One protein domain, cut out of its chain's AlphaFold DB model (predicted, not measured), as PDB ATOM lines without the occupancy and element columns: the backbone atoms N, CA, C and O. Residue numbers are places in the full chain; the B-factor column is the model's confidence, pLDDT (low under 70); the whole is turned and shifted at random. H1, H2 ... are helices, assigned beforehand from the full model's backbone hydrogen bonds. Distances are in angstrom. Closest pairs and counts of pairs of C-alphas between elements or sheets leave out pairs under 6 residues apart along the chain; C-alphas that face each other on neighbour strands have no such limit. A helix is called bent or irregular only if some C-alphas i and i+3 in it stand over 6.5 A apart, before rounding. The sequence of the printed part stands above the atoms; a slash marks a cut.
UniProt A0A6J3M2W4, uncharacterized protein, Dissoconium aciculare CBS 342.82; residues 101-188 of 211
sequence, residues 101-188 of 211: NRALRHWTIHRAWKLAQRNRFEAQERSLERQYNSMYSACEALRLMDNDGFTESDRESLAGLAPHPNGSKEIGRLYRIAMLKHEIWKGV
ATOM      1  N   ASN A 101     -95.407  97.537 114.485       97.69
ATOM      2  CA  ASN A 101     -94.938  98.840 114.980       97.69
ATOM      3  C   ASN A 101     -93.634  99.294 114.303       97.69
ATOM      4  O   ASN A 101     -93.476 100.474 113.997       97.69
ATOM      5  N   ARG A 102     -92.705  98.368 114.019       97.81
ATOM      6  CA  ARG A 102     -91.455  98.675 113.307       97.81
ATOM      7  C   ARG A 102     -91.714  99.028 111.840       97.81
ATOM      8  O   ARG A 102     -91.108  99.973 111.342       97.81
ATOM      9  N   ALA A 103     -92.634  98.322 111.181       97.88
ATOM     10  CA  ALA A 103     -93.046  98.609 109.810       97.88
ATOM     11  C   ALA A 103     -93.675 100.006 109.693       97.88
ATOM     12  O   ALA A 103     -93.307 100.763 108.799       97.88
ATOM     13  N   LEU A 104     -94.548 100.384 110.636       98.12
ATOM     14  CA  LEU A 104     -95.149 101.722 110.670       98.12
ATOM     15  C   LEU A 104     -94.101 102.821 110.870       98.12
ATOM     16  O   LEU A 104     -94.096 103.785 110.112       98.12
ATOM     17  N   ARG A 105     -93.171 102.661 111.825       98.31
ATOM     18  CA  ARG A 105     -92.062 103.616 112.025       98.31
ATOM     19  C   ARG A 105     -91.191 103.755 110.777       98.31
ATOM     20  O   ARG A 105     -90.814 104.857 110.400       98.31
ATOM     21  N   HIS A 106     -90.871 102.641 110.124       97.94
ATOM     22  CA  HIS A 106     -90.087 102.675 108.893       97.94
ATOM     23  C   HIS A 106     -90.833 103.415 107.776       97.94
ATOM     24  O   HIS A 106     -90.253 104.246 107.081       97.94
ATOM     25  N   TRP A 107     -92.135 103.164 107.643       97.81
ATOM     26  CA  TRP A 107     -92.971 103.807 106.641       97.81
ATOM     27  C   TRP A 107     -93.119 105.315 106.866       97.81
ATOM     28  O   TRP A 107     -93.033 106.083 105.905       97.81
ATOM     29  N   THR A 108     -93.287 105.759 108.115       98.50
ATOM     30  CA  THR A 108     -93.366 107.192 108.430       98.50
ATOM     31  C   THR A 108     -92.050 107.898 108.128       98.50
ATOM     32  O   THR A 108     -92.070 108.930 107.458       98.50
ATOM     33  N   ILE A 109     -90.912 107.316 108.527       98.19
ATOM     34  CA  ILE A 109     -89.577 107.858 108.226       98.19
ATOM     35  C   ILE A 109     -89.357 107.935 106.712       98.19
ATOM     36  O   ILE A 109     -88.954 108.979 106.204       98.19
ATOM     37  N   HIS A 110     -89.666 106.867 105.971       98.44
ATOM     38  CA  HIS A 110     -89.502 106.843 104.517       98.44
ATOM     39  C   HIS A 110     -90.351 107.920 103.829       98.44
ATOM     40  O   HIS A 110     -89.865 108.638 102.955       98.44
ATOM     41  N   ARG A 111     -91.615 108.079 104.241       98.56
ATOM     42  CA  ARG A 111     -92.491 109.123 103.698       98.56
ATOM     43  C   ARG A 111     -91.991 110.525 104.042       98.56
ATOM     44  O   ARG A 111     -91.980 111.378 103.160       98.56
ATOM     45  N   ALA A 112     -91.569 110.757 105.284       98.56
ATOM     46  CA  ALA A 112     -90.999 112.035 105.703       98.56
ATOM     47  C   ALA A 112     -89.741 112.375 104.890       98.56
ATOM     48  O   ALA A 112     -89.600 113.502 104.421       98.56
ATOM     49  N   TRP A 113     -88.875 111.389 104.633       98.38
ATOM     50  CA  TRP A 113     -87.708 111.557 103.772       98.38
ATOM     51  C   TRP A 113     -88.093 111.893 102.328       98.38
ATOM     52  O   TRP A 113     -87.538 112.826 101.756       98.38
ATOM     53  N   LYS A 114     -89.087 111.204 101.750       98.50
ATOM     54  CA  LYS A 114     -89.599 111.525 100.406       98.50
ATOM     55  C   LYS A 114     -90.170 112.940 100.319       98.50
ATOM     56  O   LYS A 114     -89.918 113.629  99.334       98.50
ATOM     57  N   LEU A 115     -90.894 113.385 101.344       98.62
ATOM     58  CA  LEU A 115     -91.407 114.753 101.419       98.62
ATOM     59  C   LEU A 115     -90.263 115.771 101.520       98.62
ATOM     60  O   LEU A 115     -90.225 116.729 100.755       98.62
ATOM     61  N   ALA A 116     -89.291 115.537 102.403       98.56
ATOM     62  CA  ALA A 116     -88.115 116.393 102.527       98.56
ATOM     63  C   ALA A 116     -87.308 116.458 101.219       98.56
ATOM     64  O   ALA A 116     -86.844 117.527 100.833       98.56
ATOM     65  N   GLN A 117     -87.174 115.334 100.510       98.50
ATOM     66  CA  GLN A 117     -86.518 115.268  99.207       98.50
ATOM     67  C   GLN A 117     -87.260 116.111  98.161       98.50
ATOM     68  O   GLN A 117     -86.624 116.892  97.458       98.50
ATOM     69  N   ARG A 118     -88.595 116.011  98.098       98.69
ATOM     70  CA  ARG A 118     -89.422 116.856  97.224       98.69
ATOM     71  C   ARG A 118     -89.224 118.341  97.532       98.69
ATOM     72  O   ARG A 118     -88.944 119.107  96.620       98.69
ATOM     73  N   ASN A 119     -89.281 118.724  98.806       98.56
ATOM     74  CA  ASN A 119     -89.090 120.116  99.216       98.56
ATOM     75  C   ASN A 119     -87.699 120.649  98.829       98.56
ATOM     76  O   ASN A 119     -87.574 121.804  98.433       98.56
ATOM     77  N   ARG A 120     -86.650 119.814  98.916       98.38
ATOM     78  CA  ARG A 120     -85.293 120.178  98.469       98.38
ATOM     79  C   ARG A 120     -85.235 120.416  96.961       98.38
ATOM     80  O   ARG A 120     -84.649 121.411  96.547       98.38
ATOM     81  N   PHE A 121     -85.860 119.551  96.161       98.50
ATOM     82  CA  PHE A 121     -85.920 119.736  94.710       98.50
ATOM     83  C   PHE A 121     -86.707 120.991  94.322       98.50
ATOM     84  O   PHE A 121     -86.189 121.806  93.571       98.50
ATOM     85  N   GLU A 122     -87.887 121.216  94.907       98.56
ATOM     86  CA  GLU A 122     -88.683 122.429  94.656       98.56
ATOM     87  C   GLU A 122     -87.940 123.709  95.086       98.56
ATOM     88  O   GLU A 122     -88.076 124.765  94.471       98.56
ATOM     89  N   ALA A 123     -87.145 123.653  96.161       98.50
ATOM     90  CA  ALA A 123     -86.310 124.777  96.580       98.50
ATOM     91  C   ALA A 123     -85.166 125.050  95.591       98.50
ATOM     92  O   ALA A 123     -84.881 126.213  95.299       98.50
ATOM     93  N   GLN A 124     -84.532 123.996  95.069       98.50
ATOM     94  CA  GLN A 124     -83.485 124.105  94.056       98.50
ATOM     95  C   GLN A 124     -84.041 124.662  92.742       98.50
ATOM     96  O   GLN A 124     -83.475 125.611  92.210       98.50
ATOM     97  N   GLU A 125     -85.167 124.133  92.264       98.56
ATOM     98  CA  GLU A 125     -85.856 124.600  91.059       98.56
ATOM     99  C   GLU A 125     -86.222 126.080  91.176       98.56
ATOM    100  O   GLU A 125     -85.808 126.880  90.344       98.56
ATOM    101  N   ARG A 126     -86.830 126.493  92.294       98.62
ATOM    102  CA  ARG A 126     -87.134 127.908  92.554       98.62
ATOM    103  C   ARG A 126     -85.888 128.799  92.593       98.62
ATOM    104  O   ARG A 126     -85.950 129.969  92.227       98.62
ATOM    105  N   SER A 127     -84.755 128.290  93.080       98.44
ATOM    106  CA  SER A 127     -83.487 129.034  93.052       98.44
ATOM    107  C   SER A 127     -82.983 129.220  91.619       98.44
ATOM    108  O   SER A 127     -82.578 130.322  91.255       98.44
ATOM    109  N   LEU A 128     -83.063 128.168  90.798       98.50
ATOM    110  CA  LEU A 128     -82.700 128.212  89.380       98.50
ATOM    111  C   LEU A 128     -83.626 129.143  88.590       98.50
ATOM    112  O   LEU A 128     -83.135 129.953  87.813       98.50
ATOM    113  N   GLU A 129     -84.935 129.103  88.843       98.50
ATOM    114  CA  GLU A 129     -85.914 130.031  88.263       98.50
ATOM    115  C   GLU A 129     -85.581 131.486  88.602       98.50
ATOM    116  O   GLU A 129     -85.589 132.342  87.723       98.50
ATOM    117  N   ARG A 130     -85.239 131.788  89.863       98.69
ATOM    118  CA  ARG A 130     -84.831 133.146  90.267       98.69
ATOM    119  C   ARG A 130     -83.570 133.600  89.543       98.69
ATOM    120  O   ARG A 130     -83.533 134.730  89.067       98.69
ATOM    121  N   GLN A 131     -82.555 132.737  89.466       98.25
ATOM    122  CA  GLN A 131     -81.311 133.036  88.753       98.25
ATOM    123  C   GLN A 131     -81.589 133.287  87.270       98.25
ATOM    124  O   GLN A 131     -81.161 134.305  86.736       98.25
ATOM    125  N   TYR A 132     -82.382 132.421  86.636       98.44
ATOM    126  CA  TYR A 132     -82.793 132.571  85.247       98.44
ATOM    127  C   TYR A 132     -83.563 133.874  85.013       98.44
ATOM    128  O   TYR A 132     -83.196 134.639  84.131       98.44
ATOM    129  N   ASN A 133     -84.574 134.172  85.831       98.56
ATOM    130  CA  ASN A 133     -85.369 135.395  85.707       98.56
ATOM    131  C   ASN A 133     -84.514 136.653  85.914       98.56
ATOM    132  O   ASN A 133     -84.682 137.637  85.197       98.56
ATOM    133  N   SER A 134     -83.565 136.613  86.857       98.25
ATOM    134  CA  SER A 134     -82.606 137.699  87.070       98.25
ATOM    135  C   SER A 134     -81.702 137.895  85.852       98.25
ATOM    136  O   SER A 134     -81.508 139.024  85.409       98.25
ATOM    137  N   MET A 135     -81.162 136.807  85.297       97.69
ATOM    138  CA  MET A 135     -80.328 136.849  84.094       97.69
ATOM    139  C   MET A 135     -81.121 137.339  82.877       97.69
ATOM    140  O   MET A 135     -80.610 138.143  82.101       97.69
ATOM    141  N   TYR A 136     -82.367 136.887  82.731       97.88
ATOM    142  CA  TYR A 136     -83.280 137.291  81.665       97.88
ATOM    143  C   TYR A 136     -83.566 138.793  81.725       97.88
ATOM    144  O   TYR A 136     -83.350 139.492  80.740       97.88
ATOM    145  N   SER A 137     -83.945 139.306  82.899       97.25
ATOM    146  CA  SER A 137     -84.177 140.738  83.106       97.25
ATOM    147  C   SER A 137     -82.934 141.579  82.801       97.25
ATOM    148  O   SER A 137     -83.052 142.609  82.141       97.25
ATOM    149  N   ALA A 138     -81.744 141.133  83.219       96.19
ATOM    150  CA  ALA A 138     -80.493 141.822  82.904       96.19
ATOM    151  C   ALA A 138     -80.184 141.819  81.394       96.19
ATOM    152  O   ALA A 138     -79.720 142.821  80.853       96.19
ATOM    153  N   CYS A 139     -80.464 140.716  80.693       95.69
ATOM    154  CA  CYS A 139     -80.268 140.630  79.245       95.69
ATOM    155  C   CYS A 139     -81.261 141.500  78.464       95.69
ATOM    156  O   CYS A 139     -80.865 142.114  77.475       95.69
ATOM    157  N   GLU A 140     -82.520 141.585  78.904       94.38
ATOM    158  CA  GLU A 140     -83.501 142.507  78.316       94.38
ATOM    159  C   GLU A 140     -83.087 143.969  78.529       94.38
ATOM    160  O   GLU A 140     -83.164 144.760  77.591       94.38
ATOM    161  N   ALA A 141     -82.537 144.320  79.698       92.44
ATOM    162  CA  ALA A 141     -81.949 145.645  79.902       92.44
ATOM    163  C   ALA A 141     -80.810 145.911  78.897       92.44
ATOM    164  O   ALA A 141     -80.869 146.886  78.154       92.44
ATOM    165  N   LEU A 142     -79.838 144.995  78.761       92.50
ATOM    166  CA  LEU A 142     -78.731 145.124  77.792       92.50
ATOM    167  C   LEU A 142     -79.182 145.231  76.331       92.50
ATOM    168  O   LEU A 142     -78.436 145.729  75.486       92.50
ATOM    169  N   ARG A 143     -80.365 144.707  76.004       92.00
ATOM    170  CA  ARG A 143     -80.940 144.783  74.662       92.00
ATOM    171  C   ARG A 143     -81.469 146.182  74.347       92.00
ATOM    172  O   ARG A 143     -81.428 146.570  73.183       92.00
ATOM    173  N   LEU A 144     -81.947 146.899  75.360       90.25
ATOM    174  CA  LEU A 144     -82.483 148.260  75.267       90.25
ATOM    175  C   LEU A 144     -81.426 149.339  75.544       90.25
ATOM    176  O   LEU A 144     -81.651 150.501  75.228       90.25
ATOM    177  N   MET A 145     -80.295 148.961  76.145       88.62
ATOM    178  CA  MET A 145     -79.192 149.867  76.453       88.62
ATOM    179  C   MET A 145     -78.339 150.198  75.221       88.62
ATOM    180  O   MET A 145     -78.075 149.346  74.358       88.62
ATOM    181  N   ASP A 146     -77.849 151.435  75.215       85.44
ATOM    182  CA  ASP A 146     -76.824 151.956  74.316       85.44
ATOM    183  C   ASP A 146     -75.410 151.477  74.681       85.44
ATOM    184  O   ASP A 146     -75.175 150.846  75.715       85.44
ATOM    185  N   ASN A 147     -74.432 151.825  73.840       82.06
ATOM    186  CA  ASN A 147     -73.008 151.557  74.064       82.06
ATOM    187  C   ASN A 147     -72.478 152.184  75.370       82.06
ATOM    188  O   ASN A 147     -71.646 151.585  76.047       82.06
ATOM    189  N   ASP A 148     -73.024 153.341  75.757       81.19
ATOM    190  CA  ASP A 148     -72.683 154.044  77.001       81.19
ATOM    191  C   ASP A 148     -73.338 153.424  78.249       81.19
ATOM    192  O   ASP A 148     -73.080 153.859  79.370       81.19
ATOM    193  N   GLY A 149     -74.200 152.416  78.078       80.62
ATOM    194  CA  GLY A 149     -74.880 151.746  79.183       80.62
ATOM    195  C   GLY A 149     -76.089 152.500  79.750       80.62
ATOM    196  O   GLY A 149     -76.501 152.216  80.871       80.62
ATOM    197  N   PHE A 150     -76.676 153.427  78.994       82.25
ATOM    198  CA  PHE A 150     -77.944 154.079  79.334       82.25
ATOM    199  C   PHE A 150     -79.073 153.555  78.442       82.25
ATOM    200  O   PHE A 150     -78.825 153.195  77.290       82.25
ATOM    201  N   THR A 151     -80.303 153.498  78.956       84.44
ATOM    202  CA  THR A 151     -81.494 153.300  78.113       84.44
ATOM    203  C   THR A 151     -81.976 154.640  77.557       84.44
ATOM    204  O   THR A 151     -81.687 155.686  78.135       84.44
ATOM    205  N   GLU A 152     -82.740 154.622  76.463       75.75
ATOM    206  CA  GLU A 152     -83.341 155.838  75.882       75.75
ATOM    207  C   GLU A 152     -84.162 156.618  76.922       75.75
ATOM    208  O   GLU A 152     -83.967 157.820  77.098       75.75
ATOM    209  N   SER A 153     -84.987 155.923  77.713       81.00
ATOM    210  CA  SER A 153     -85.757 156.546  78.797       81.00
ATOM    211  C   SER A 153     -84.875 157.142  79.896       81.00
ATOM    212  O   SER A 153     -85.194 158.199  80.440       81.00
ATOM    213  N   ASP A 154     -83.752 156.496  80.226       83.69
ATOM    214  CA  ASP A 154     -82.828 157.024  81.233       83.69
ATOM    215  C   ASP A 154     -82.105 158.274  80.711       83.69
ATOM    216  O   ASP A 154     -81.938 159.236  81.463       83.69
ATOM    217  N   ARG A 155     -81.733 158.308  79.422       79.00
ATOM    218  CA  ARG A 155     -81.125 159.487  78.776       79.00
ATOM    219  C   ARG A 155     -82.099 160.657  78.693       79.00
ATOM    220  O   ARG A 155     -81.693 161.783  78.953       79.00
ATOM    221  N   GLU A 156     -83.369 160.397  78.381       78.81
ATOM    222  CA  GLU A 156     -84.424 161.417  78.397       78.81
ATOM    223  C   GLU A 156     -84.626 162.000  79.804       78.81
ATOM    224  O   GLU A 156     -84.814 163.208  79.958       78.81
ATOM    225  N   SER A 157     -84.552 161.157  80.841       84.88
ATOM    226  CA  SER A 157     -84.693 161.594  82.235       84.88
ATOM    227  C   SER A 157     -83.498 162.417  82.737       84.88
ATOM    228  O   SER A 157     -83.677 163.371  83.499       84.88
ATOM    229  N   LEU A 158     -82.278 162.097  82.287       80.00
ATOM    230  CA  LEU A 158     -81.078 162.891  82.542       80.00
ATOM    231  C   LEU A 158     -81.012 164.059  81.549       80.00
ATOM    232  O   LEU A 158     -80.319 164.013  80.532       80.00
ATOM    233  N   ALA A 159     -81.725 165.137  81.878       55.72
ATOM    234  CA  ALA A 159     -81.738 166.382  81.116       55.72
ATOM    235  C   ALA A 159     -80.308 166.889  80.823       55.72
ATOM    236  O   ALA A 159     -79.655 167.473  81.688       55.72
ATOM    237  N   GLY A 160     -79.817 166.669  79.597       65.50
ATOM    238  CA  GLY A 160     -78.538 167.212  79.128       65.50
ATOM    239  C   GLY A 160     -77.690 166.298  78.242       65.50
ATOM    240  O   GLY A 160     -76.752 166.796  77.620       65.50
ATOM    241  N   LEU A 161     -77.989 164.998  78.133       67.94
ATOM    242  CA  LEU A 161     -77.287 164.145  77.169       67.94
ATOM    243  C   LEU A 161     -77.916 164.288  75.779       67.94
ATOM    244  O   LEU A 161     -79.104 164.042  75.590       67.94
ATOM    245  N   ALA A 162     -77.102 164.669  74.792       68.62
ATOM    246  CA  ALA A 162     -77.519 164.696  73.394       68.62
ATOM    247  C   ALA A 162     -78.031 163.307  72.941       68.62
ATOM    248  O   ALA A 162     -77.528 162.284  73.440       68.62
ATOM    249  N   PRO A 163     -78.986 163.261  71.987       68.69
ATOM    250  CA  PRO A 163     -79.423 162.022  71.350       68.69
ATOM    251  C   PRO A 163     -78.220 161.230  70.849       68.69
ATOM    252  O   PRO A 163     -77.250 161.814  70.357       68.69
ATOM    253  N   HIS A 164     -78.269 159.906  70.982       66.75
ATOM    254  CA  HIS A 164     -77.151 159.062  70.589       66.75
ATOM    255  C   HIS A 164     -76.803 159.300  69.098       66.75
ATOM    256  O   HIS A 164     -77.663 159.116  68.232       66.75
ATOM    257  N   PRO A 165     -75.549 159.660  68.748       67.38
ATOM    258  CA  PRO A 165     -75.187 160.100  67.392       67.38
ATOM    259  C   PRO A 165     -75.422 159.024  66.315       67.38
ATOM    260  O   PRO A 165     -75.731 159.344  65.173       67.38
ATOM    261  N   ASN A 166     -75.345 157.743  66.695       67.12
ATOM    262  CA  ASN A 166     -75.633 156.582  65.838       67.12
ATOM    263  C   ASN A 166     -76.878 155.772  66.278       67.12
ATOM    264  O   ASN A 166     -76.918 154.564  66.020       67.12
ATOM    265  N   GLY A 167     -77.833 156.421  66.971       63.91
ATOM    266  CA  GLY A 167     -78.884 155.925  67.896       63.91
ATOM    267  C   GLY A 167     -79.849 154.805  67.477       63.91
ATOM    268  O   GLY A 167     -81.028 154.833  67.786       63.91
ATOM    269  N   SER A 168     -79.381 153.795  66.756       64.19
ATOM    270  CA  SER A 168     -80.097 152.529  66.549       64.19
ATOM    271  C   SER A 168     -79.159 151.369  66.220       64.19
ATOM    272  O   SER A 168     -79.439 150.226  66.568       64.19
ATOM    273  N   LYS A 169     -78.010 151.637  65.578       70.44
ATOM    274  CA  LYS A 169     -77.020 150.593  65.248       70.44
ATOM    275  C   LYS A 169     -76.281 150.076  66.483       70.44
ATOM    276  O   LYS A 169     -75.803 148.933  66.482       70.44
ATOM    277  N   GLU A 170     -76.175 150.922  67.504       78.31
ATOM    278  CA  GLU A 170     -75.417 150.661  68.728       78.31
ATOM    279  C   GLU A 170     -76.271 150.071  69.857       78.31
ATOM    280  O   GLU A 170     -75.739 149.296  70.657       78.31
ATOM    281  N   ILE A 171     -77.590 150.301  69.837       86.12
ATOM    282  CA  ILE A 171     -78.546 149.676  70.758       86.12
ATOM    283  C   ILE A 171     -78.423 148.148  70.659       86.12
ATOM    284  O   ILE A 171     -78.355 147.555  69.572       86.12
ATOM    285  N   GLY A 172     -78.311 147.484  71.809       88.56
ATOM    286  CA  GLY A 172     -78.214 146.025  71.879       88.56
ATOM    287  C   GLY A 172     -76.924 145.438  71.282       88.56
ATOM    288  O   GLY A 172     -76.848 144.229  71.028       88.56
ATOM    289  N   ARG A 173     -75.879 146.246  71.037       90.62
ATOM    290  CA  ARG A 173     -74.538 145.738  70.678       90.62
ATOM    291  C   ARG A 173     -73.978 144.836  71.781       90.62
ATOM    292  O   ARG A 173     -73.510 143.740  71.481       90.62
ATOM    293  N   LEU A 174     -74.063 145.271  73.040       90.81
ATOM    294  CA  LEU A 174     -73.598 144.502  74.199       90.81
ATOM    295  C   LEU A 174     -74.372 143.189  74.356       90.81
ATOM    296  O   LEU A 174     -73.758 142.145  74.560       90.81
ATOM    297  N   TYR A 175     -75.693 143.218  74.157       93.69
ATOM    298  CA  TYR A 175     -76.527 142.014  74.141       93.69
ATOM    299  C   TYR A 175     -76.065 141.002  73.080       93.69
ATOM    300  O   TYR A 175     -75.873 139.827  73.388       93.69
ATOM    301  N   ARG A 176     -75.802 141.447  71.842       93.62
ATOM    302  CA  ARG A 176     -75.292 140.572  70.769       93.62
ATOM    303  C   ARG A 176     -73.959 139.919  71.136       93.62
ATOM    304  O   ARG A 176     -73.794 138.730  70.885       93.62
ATOM    305  N   ILE A 177     -73.039 140.676  71.740       93.44
ATOM    306  CA  ILE A 177     -71.738 140.162  72.199       93.44
ATOM    307  C   ILE A 177     -71.928 139.149  73.333       93.44
ATOM    308  O   ILE A 177     -71.354 138.067  73.275       93.44
ATOM    309  N   ALA A 178     -72.761 139.457  74.331       93.12
ATOM    310  CA  ALA A 178     -73.026 138.570  75.463       93.12
ATOM    311  C   ALA A 178     -73.681 137.241  75.046       93.12
ATOM    312  O   ALA A 178     -73.463 136.213  75.683       93.12
ATOM    313  N   MET A 179     -74.466 137.243  73.963       95.00
ATOM    314  CA  MET A 179     -75.090 136.034  73.415       95.00
ATOM    315  C   MET A 179     -74.134 135.167  72.579       95.00
ATOM    316  O   MET A 179     -74.496 134.041  72.215       95.00
ATOM    317  N   LEU A 180     -72.919 135.641  72.271       95.69
ATOM    318  CA  LEU A 180     -71.923 134.834  71.570       95.69
ATOM    319  C   LEU A 180     -71.464 133.672  72.450       95.69
ATOM    320  O   LEU A 180     -70.945 133.847  73.547       95.69
ATOM    321  N   LYS A 181     -71.576 132.456  71.918       94.06
ATOM    322  CA  LYS A 181     -71.153 131.226  72.600       94.06
ATOM    323  C   LYS A 181     -69.714 130.839  72.268       94.06
ATOM    324  O   LYS A 181     -69.430 129.675  71.983       94.06
ATOM    325  N   HIS A 182     -68.812 131.815  72.249       93.50
ATOM    326  CA  HIS A 182     -67.404 131.558  71.962       93.50
ATOM    327  C   HIS A 182     -66.791 130.727  73.101       93.50
ATOM    328  O   HIS A 182     -66.989 131.040  74.268       93.50
ATOM    329  N   GLU A 183     -66.079 129.646  72.770       91.44
ATOM    330  CA  GLU A 183     -65.344 128.780  73.717       91.44
ATOM    331  C   GLU A 183     -66.127 128.090  74.844       91.44
ATOM    332  O   GLU A 183     -65.538 127.297  75.573       91.44
ATOM    333  N   ILE A 184     -67.447 128.259  74.934       91.50
ATOM    334  CA  ILE A 184     -68.281 127.600  75.960       91.50
ATOM    335  C   ILE A 184     -68.131 126.067  75.914       91.50
ATOM    336  O   ILE A 184     -68.158 125.391  76.941       91.50
ATOM    337  N   TRP A 185     -67.907 125.510  74.722       89.88
ATOM    338  CA  TRP A 185     -67.741 124.070  74.509       89.88
ATOM    339  C   TRP A 185     -66.358 123.523  74.889       89.88
ATOM    340  O   TRP A 185     -66.181 122.309  74.886       89.88
ATOM    341  N   LYS A 186     -65.384 124.380  75.240       91.12
ATOM    342  CA  LYS A 186     -64.087 123.938  75.787       91.12
ATOM    343  C   LYS A 186     -64.207 123.425  77.231       91.12
ATOM    344  O   LYS A 186     -63.277 122.796  77.726       91.12
ATOM    345  N   GLY A 187     -65.362 123.635  77.870       90.69
ATOM    346  CA  GLY A 187     -65.666 123.160  79.217       90.69
ATOM    347  C   GLY A 187     -65.304 124.162  80.314       90.69
ATOM    348  O   GLY A 187     -64.974 125.316  80.051       90.69
ATOM    349  N   VAL A 188     -65.407 123.710  81.565       91.69
ATOM    350  CA  VAL A 188     -65.056 124.488  82.763       91.69
ATOM    351  C   VAL A 188     -63.625 124.126  83.182       91.69
ATOM    352  O   VAL A 188     -63.292 122.939  83.135       91.69
TER     353      VAL A 188
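What this domain is: This is residues 101 to 188 of the 211 residues of an uncharacterized protein of Dissoconium aciculare CBS 342.82 (UniProt A0A6J3M2W4). One long, straight helix, H1, sticks out as an arm with residues 101 to 137 standing free, and at its last end is a small, loose head of two short helices, H2 and H3, and loops. From the end of H1 the backbone turns aside into H2, swings through a wide loop, and folds back so that H3 packs on the last turns of H1; beyond H3 a tail, residues 180 to 188, stands free. The printed part has 88 residues with three named helices, in the order H1, H2, H3, and no named strand; the class is all helix. The whole is extended, with a radius of gyration of the C-alphas of 24.2 A, and the C-alphas span 80 by 37 by 15 A, the length being made by H1.

How they stand to each other: H1, residues 101 to 144, is the longest helix. A short link of 7 residues joins it to H2, residues 152 to 157. H1 and H2 are close but not clearly touching, with 1 pair of C-alphas within 8 A; their closest C-alphas, those of Leu 144 and Glu 152, are 7.7 A apart. Their lines are about perpendicular, at 76 degrees. A long link of 15 residues leads from H2 to H3, residues 173 to 178, and these two helices are apart. H3 touches H1, with 6 pairs of C-alphas within 8 A, and H1 does so with residues 139 to 143 alone. The closest C-alphas of the two, those of Arg 143 and Tyr 175, are 5.2 A apart. H1 and H3 run opposite ways at a shallow tilt of 30 degrees. In H1, H2 and H3 every O i to N i+4 pair is within hydrogen-bond range.

Where its parts are: H1 has 44 residues and begins with C-alpha 101 at (-94.938, 98.840, 114.980); it ends with C-alpha 144 at (-82.483, 148.260, 75.267), 64.6 A from the first, and is not bent. H2, Glu 152 to Ser 157, has 6 residues and measures 8.7 A from first to last C-alpha. H3, Arg 173 to Ala 178, also has 6 residues and measures 8.8 A; its last C-alpha is at (-73.026, 138.570, 75.463).

The domain as a whole: The two C-alphas farthest apart, those of Asn 101 and Pro 165, are 80.0 A apart, and the first and last printed C-alphas, of Asn 101 and Val 188, are 50.9 A apart. The printed part has no cut. The long link, residues 158 to 172, has no named element. The mean pLDDT of the printed part is 89.8; the model's confidence is low, under 70, at residues 159 to 168.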